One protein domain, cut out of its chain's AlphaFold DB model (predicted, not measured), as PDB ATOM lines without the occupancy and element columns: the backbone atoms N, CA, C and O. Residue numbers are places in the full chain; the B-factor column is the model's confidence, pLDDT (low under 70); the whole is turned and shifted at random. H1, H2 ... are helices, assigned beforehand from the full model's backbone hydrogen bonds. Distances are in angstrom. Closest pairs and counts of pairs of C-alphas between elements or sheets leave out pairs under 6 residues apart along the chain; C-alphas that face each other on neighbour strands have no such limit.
ATOM      1  N   ALA A   5      92.548  97.369  27.297       95.50
ATOM      2  CA  ALA A   5      92.582  97.999  28.615       95.50
ATOM      3  C   ALA A   5      92.019  99.435  28.627       95.50
ATOM      4  O   ALA A   5      91.434  99.856  29.621       95.50
ATOM      5  N   GLU A   6      92.190 100.196  27.545       95.38
ATOM      6  CA  GLU A   6      91.616 101.541  27.428       95.38
ATOM      7  C   GLU A   6      90.105 101.482  27.226       95.38
ATOM      8  O   GLU A   6      89.388 102.237  27.874       95.38
ATOM      9  N   ALA A   7      89.620 100.542  26.406       94.06
ATOM     10  CA  ALA A   7      88.189 100.330  26.202       94.06
ATOM     11  C   ALA A   7      87.486  99.958  27.517       94.06
ATOM     12  O   ALA A   7      86.440 100.516  27.841       94.06
ATOM     13  N   ILE A   8      88.105  99.084  28.321       94.12
ATOM     14  CA  ILE A   8      87.593  98.714  29.647       94.12
ATOM     15  C   ILE A   8      87.534  99.939  30.569       94.12
ATOM     16  O   ILE A   8      86.503 100.181  31.191       94.12
ATOM     17  N   ARG A   9      88.604 100.741  30.649       96.31
ATOM     18  CA  ARG A   9      88.611 101.958  31.484       96.31
ATOM     19  C   ARG A   9      87.536 102.957  31.059       96.31
ATOM     20  O   ARG A   9      86.821 103.460  31.920       96.31
ATOM     21  N   ALA A  10      87.400 103.200  29.757       95.88
ATOM     22  CA  ALA A  10      86.370 104.081  29.215       95.88
ATOM     23  C   ALA A  10      84.959 103.570  29.544       95.88
ATOM     24  O   ALA A  10      84.084 104.354  29.902       95.88
ATOM     25  N   PHE A  11      84.750 102.252  29.495       93.75
ATOM     26  CA  PHE A  11      83.469 101.648  29.838       93.75
ATOM     27  C   PHE A  11      83.123 101.836  31.319       93.75
ATOM     28  O   PHE A  11      82.016 102.265  31.640       93.75
ATOM     29  N   TYR A  12      84.076 101.576  32.221       93.06
ATOM     30  CA  TYR A  12      83.881 101.815  33.653       93.06
ATOM     31  C   TYR A  12      83.626 103.293  33.956       93.06
ATOM     32  O   TYR A  12      82.756 103.601  34.767       93.06
ATOM     33  N   GLN A  13      84.330 104.210  33.288       94.38
ATOM     34  CA  GLN A  13      84.086 105.644  33.433       94.38
ATOM     35  C   GLN A  13      82.656 106.012  33.008       94.38
ATOM     36  O   GLN A  13      81.931 106.609  33.798       94.38
ATOM     37  N   ALA A  14      82.214 105.573  31.826       93.12
ATOM     38  CA  ALA A  14      80.849 105.801  31.353       93.12
ATOM     39  C   ALA A  14      79.793 105.191  32.295       93.12
ATOM     40  O   ALA A  14      78.741 105.784  32.528       93.12
ATOM     41  N   TYR A  15      80.078 104.027  32.884       89.62
ATOM     42  CA  TYR A  15      79.222 103.412  33.899       89.62
ATOM     43  C   TYR A  15      79.112 104.271  35.170       89.62
ATOM     44  O   TYR A  15      78.001 104.498  35.653       89.62
ATOM     45  N   HIS A  16      80.236 104.784  35.686       89.12
ATOM     46  CA  HIS A  16      80.269 105.669  36.858       89.12
ATOM     47  C   HIS A  16      79.571 107.009  36.608       89.12
ATOM     48  O   HIS A  16      78.816 107.475  37.458       89.12
ATOM     49  N   GLU A  17      79.788 107.606  35.439       90.88
ATOM     50  CA  GLU A  17      79.184 108.879  35.023       90.88
ATOM     51  C   GLU A  17      77.721 108.723  34.583       90.88
ATOM     52  O   GLU A  17      77.045 109.711  34.306       90.88
ATOM     53  N   ARG A  18      77.215 107.482  34.539       88.12
ATOM     54  CA  ARG A  18      75.867 107.135  34.067       88.12
ATOM     55  C   ARG A  18      75.623 107.548  32.609       88.12
ATOM     56  O   ARG A  18      74.474 107.689  32.184       88.12
ATOM     57  N   ASP A  19      76.683 107.643  31.810       92.38
ATOM     58  CA  ASP A  19      76.615 107.931  30.380       92.38
ATOM     59  C   ASP A  19      76.286 106.659  29.587       92.38
ATOM     60  O   ASP A  19      77.145 105.901  29.121       92.38
ATOM     61  N   ARG A  20      74.982 106.425  29.425       91.44
ATOM     62  CA  ARG A  20      74.460 105.288  28.663       91.44
ATOM     63  C   ARG A  20      74.893 105.325  27.198       91.44
ATOM     64  O   ARG A  20      75.068 104.265  26.596       91.44
ATOM     65  N   ALA A  21      75.023 106.512  26.609       92.44
ATOM     66  CA  ALA A  21      75.358 106.645  25.199       92.44
ATOM     67  C   ALA A  21      76.809 106.213  24.960       92.44
ATOM     68  O   ALA A  21      77.047 105.338  24.125       92.44
ATOM     69  N   ALA A  22      77.747 106.732  25.757       93.44
ATOM     70  CA  ALA A  22      79.152 106.340  25.694       93.44
ATOM     71  C   ALA A  22      79.340 104.844  25.990       93.44
ATOM     72  O   ALA A  22      80.004 104.139  25.229       93.44
ATOM     73  N   ALA A  23      78.687 104.323  27.036       93.12
ATOM     74  CA  ALA A  23      78.735 102.903  27.376       93.12
ATOM     75  C   ALA A  23      78.226 102.004  26.235       93.12
ATOM     76  O   ALA A  23      78.828 100.974  25.942       93.12
ATOM     77  N   SER A  24      77.144 102.402  25.558       92.88
ATOM     78  CA  SER A  24      76.573 101.648  24.436       92.88
ATOM     79  C   SER A  24      77.502 101.612  23.220       92.88
ATOM     80  O   SER A  24      77.563 100.595  22.532       92.88
ATOM     81  N   MET A  25      78.253 102.684  22.957       94.19
ATOM     82  CA  MET A  25      79.206 102.739  21.841       94.19
ATOM     83  C   MET A  25      80.440 101.855  22.052       94.19
ATOM     84  O   MET A  25      81.084 101.462  21.083       94.19
ATOM     85  N   LEU A  26      80.769 101.542  23.305       94.19
ATOM     86  CA  LEU A  26      81.900 100.683  23.661       94.19
ATOM     87  C   LEU A  26      81.559  99.185  23.595       94.19
ATOM     88  O   LEU A  26      82.462  98.354  23.684       94.19
ATOM     89  N   MET A  27      80.279  98.834  23.435       92.19
ATOM     90  CA  MET A  27      79.808  97.453  23.339       92.19
ATOM     91  C   MET A  27      79.421  97.081  21.910       92.19
ATOM     92  O   MET A  27      78.578  97.739  21.290       92.19
ATOM     93  N   ASP A  28      79.941  95.947  21.453       93.62
ATOM     94  CA  ASP A  28      79.460  95.285  20.243       93.62
ATOM     95  C   ASP A  28      78.030  94.735  20.433       93.62
ATOM     96  O   ASP A  28      77.638  94.347  21.536       93.62
ATOM     97  N   GLU A  29      77.237  94.671  19.363       91.56
ATOM     98  CA  GLU A  29      75.866  94.130  19.403       91.56
ATOM     99  C   GLU A  29      75.823  92.620  19.715       91.56
ATOM    100  O   GLU A  29      74.856  92.105  20.293       91.56
ATOM    101  N   ALA A  30      76.888  91.888  19.382       91.69
ATOM    102  CA  ALA A  30      77.055  90.481  19.724       91.69
ATOM    103  C   ALA A  30      77.551  90.269  21.163       91.69
ATOM    104  O   ALA A  30      77.631  89.123  21.605       91.69
ATOM    105  N   PHE A  31      77.857  91.333  21.917       89.06
ATOM    106  CA  PHE A  31      78.287  91.205  23.305       89.06
ATOM    107  C   PHE A  31      77.173  90.582  24.162       89.06
ATOM    108  O   PHE A  31      75.989  90.922  24.033       89.06
ATOM    109  N   ARG A  32      77.556  89.633  25.019       90.19
ATOM    110  CA  ARG A  32      76.653  88.903  25.913       90.19
ATOM    111  C   ARG A  32      77.160  88.997  27.340       90.19
ATOM    112  O   ARG A  32      78.353  88.843  27.591       90.19
ATOM    113  N   PHE A  33      76.236  89.260  28.251       87.12
ATOM    114  CA  PHE A  33      76.479  89.255  29.682       87.12
ATOM    115  C   PHE A  33      75.955  87.959  30.284       87.12
ATOM    116  O   PHE A  33      74.936  87.428  29.852       87.12
ATOM    117  N   THR A  34      76.622  87.511  31.335       86.50
ATOM    118  CA  THR A  34      76.177  86.395  32.162       86.50
ATOM    119  C   THR A  34      75.774  86.969  33.516       86.50
ATOM    120  O   THR A  34      76.562  87.652  34.171       86.50
ATOM    121  N   GLY A  35      74.526  86.747  33.908       75.75
ATOM    122  CA  GLY A  35      73.980  87.054  35.221       75.75
ATOM    123  C   GLY A  35      73.567  85.778  35.961       75.75
ATOM    124  O   GLY A  35      73.580  84.696  35.380       75.75
ATOM    125  N   PRO A  36      73.164  85.886  37.238       77.06
ATOM    126  CA  PRO A  36      72.779  84.729  38.053       77.06
ATOM    127  C   PRO A  36      71.615  83.908  37.481       77.06
ATOM    128  O   PRO A  36      71.514  82.718  37.756       77.06
ATOM    129  N   GLU A  37      70.732  84.550  36.712       76.19
ATOM    130  CA  GLU A  37      69.523  83.936  36.149       76.19
ATOM    131  C   GLU A  37      69.624  83.651  34.640       76.19
ATOM    132  O   GLU A  37      68.782  82.937  34.103       76.19
ATOM    133  N   ASP A  38      70.615  84.217  33.941       75.31
ATOM    134  CA  ASP A  38      70.708  84.169  32.476       75.31
ATOM    135  C   ASP A  38      72.163  84.292  32.016       75.31
ATOM    136  O   ASP A  38      72.838  85.278  32.313       75.31
ATOM    137  N   GLU A  39      72.651  83.312  31.259       75.94
ATOM    138  CA  GLU A  39      74.035  83.279  30.786       75.94
ATOM    139  C   GLU A  39      74.278  84.069  29.489       75.94
ATOM    140  O   GLU A  39      75.437  84.270  29.119       75.94
ATOM    141  N   SER A  40      73.223  84.529  28.803       85.44
ATOM    142  CA  SER A  40      73.301  85.122  27.460       85.44
ATOM    143  C   SER A  40      72.469  86.400  27.318       85.44
ATOM    144  O   SER A  40      71.787  86.636  26.316       85.44
ATOM    145  N   LEU A  41      72.554  87.275  28.314       88.75
ATOM    146  CA  LEU A  41      71.849  88.546  28.304       88.75
ATOM    147  C   LEU A  41      72.437  89.469  27.225       88.75
ATOM    148  O   LEU A  41      73.622  89.817  27.245       88.75
ATOM    149  N   GLY A  42      71.608  89.881  26.268       90.94
ATOM    150  CA  GLY A  42      72.013  90.810  25.217       90.94
ATOM    151  C   GLY A  42      72.254  92.227  25.741       90.94
ATOM    152  O   GLY A  42      71.715  92.628  26.772       90.94
ATOM    153  N   LYS A  43      73.013  93.029  24.985       91.12
ATOM    154  CA  LYS A  43      73.269  94.455  25.263       91.12
ATOM    155  C   LYS A  43      71.994  95.239  25.608       91.12
ATOM    156  O   LYS A  43      71.958  95.960  26.604       91.12
ATOM    157  N   GLY A  44      70.937  95.089  24.807       90.81
ATOM    158  CA  GLY A  44      69.657  95.772  25.029       90.81
ATOM    159  C   GLY A  44      68.968  95.359  26.333       90.81
ATOM    160  O   GLY A  44      68.528  96.218  27.105       90.81
ATOM    161  N   ASP A  45      68.929  94.057  26.615       88.69
ATOM    162  CA  ASP A  45      68.335  93.524  27.842       88.69
ATOM    163  C   ASP A  45      69.141  93.929  29.080       88.69
ATOM    164  O   ASP A  45      68.565  94.310  30.099       88.69
ATOM    165  N   TRP A  46      70.470  93.951  28.974       88.81
ATOM    166  CA  TRP A  46      71.355  94.444  30.025       88.81
ATOM    167  C   TRP A  46      71.096  95.919  30.350       88.81
ATOM    168  O   TRP A  46      70.938  96.276  31.520       88.81
ATOM    169  N   PHE A  47      70.942  96.781  29.337       88.50
ATOM    170  CA  PHE A  47      70.562  98.179  29.568       88.50
ATOM    171  C   PHE A  47      69.174  98.337  30.193       88.50
ATOM    172  O   PHE A  47      68.921  99.325  30.872       88.50
ATOM    173  N   THR A  48      68.273  97.387  29.968       87.25
ATOM    174  CA  THR A  48      66.912  97.448  30.510       87.25
ATOM    175  C   THR A  48      66.846  96.946  31.949       87.25
ATOM    176  O   THR A  48      66.095  97.493  32.748       87.25
ATOM    177  N   ARG A  49      67.625  95.914  32.296       83.38
ATOM    178  CA  ARG A  49      67.542  95.222  33.594       83.38
ATOM    179  C   ARG A  49      68.638  95.633  34.576       83.38
ATOM    180  O   ARG A  49      68.369  95.778  35.762       83.38
ATOM    181  N   CYS A  50      69.862  95.828  34.092       82.12
ATOM    182  CA  CYS A  50      71.053  96.003  34.930       82.12
ATOM    183  C   CYS A  50      71.511  97.464  35.017       82.12
ATOM    184  O   CYS A  50      71.959  97.909  36.070       82.12
ATOM    185  N   TRP A  51      71.357  98.247  33.945       84.38
ATOM    186  CA  TRP A  51      71.670  99.682  33.970       84.38
ATOM    187  C   TRP A  51      70.792 100.530  34.912       84.38
ATOM    188  O   TRP A  51      71.349 101.430  35.550       84.38
TER     189      TRP A  51
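AT A GLANCE: This is residues 5 to 51 of the 60 residues of an uncharacterized protein of Nostoc sp. 3335mG (UniProt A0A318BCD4). A hairpin of two helices, the longer H1 side by side with the short H2, makes one end of the domain; a third short helix, H3, stands near H2 and away from H1. The long link from H2 to H3 folds back on itself at the other end, with a short antiparallel pairing of residues 32 to 33 with 41 to 42. The printed part has 47 residues with three named helices, H1, H2, H3 along the chain, and no named strand: all helix, compact, radius of gyration of the C-alphas 10.7 A, spans 27 by 19 by 17 A.

HOW THE PARTS SIT: H1, residues 5 to 16, touches H2, residues 20 to 25, with residues 10 to 15 alone; the closest C-alphas, of Ala 14 and Ala 23, are 5.4 A apart. This helical hairpin has a shallow tilt of 19 degrees, opposite ways. H2 and H3, residues 43 to 49, are close but not clearly touching: their closest C-alphas, of Ser 24 and Lys 43, are 8.0 A apart. H1 and H3 are apart. In H1, H2 and H3 every O i to N i+4 pair is within hydrogen-bond range.

IN THESE COORDINATES: H1 is 16.7 A long from C-alpha 5 at (92.582, 97.999, 28.615). H2 measures 8.7 A. H3, 10.1 A, ends at C-alpha 49, (67.542, 95.222, 33.594).

THE WHOLE: The C-alphas of Glu 6 and Glu 37 are the two farthest apart, 29.6 A. The link H1 to H2 is tight; H2 to H3 is long, 17 residues. The printed part has no cut, and no printed residue is under 70 in pLDDT.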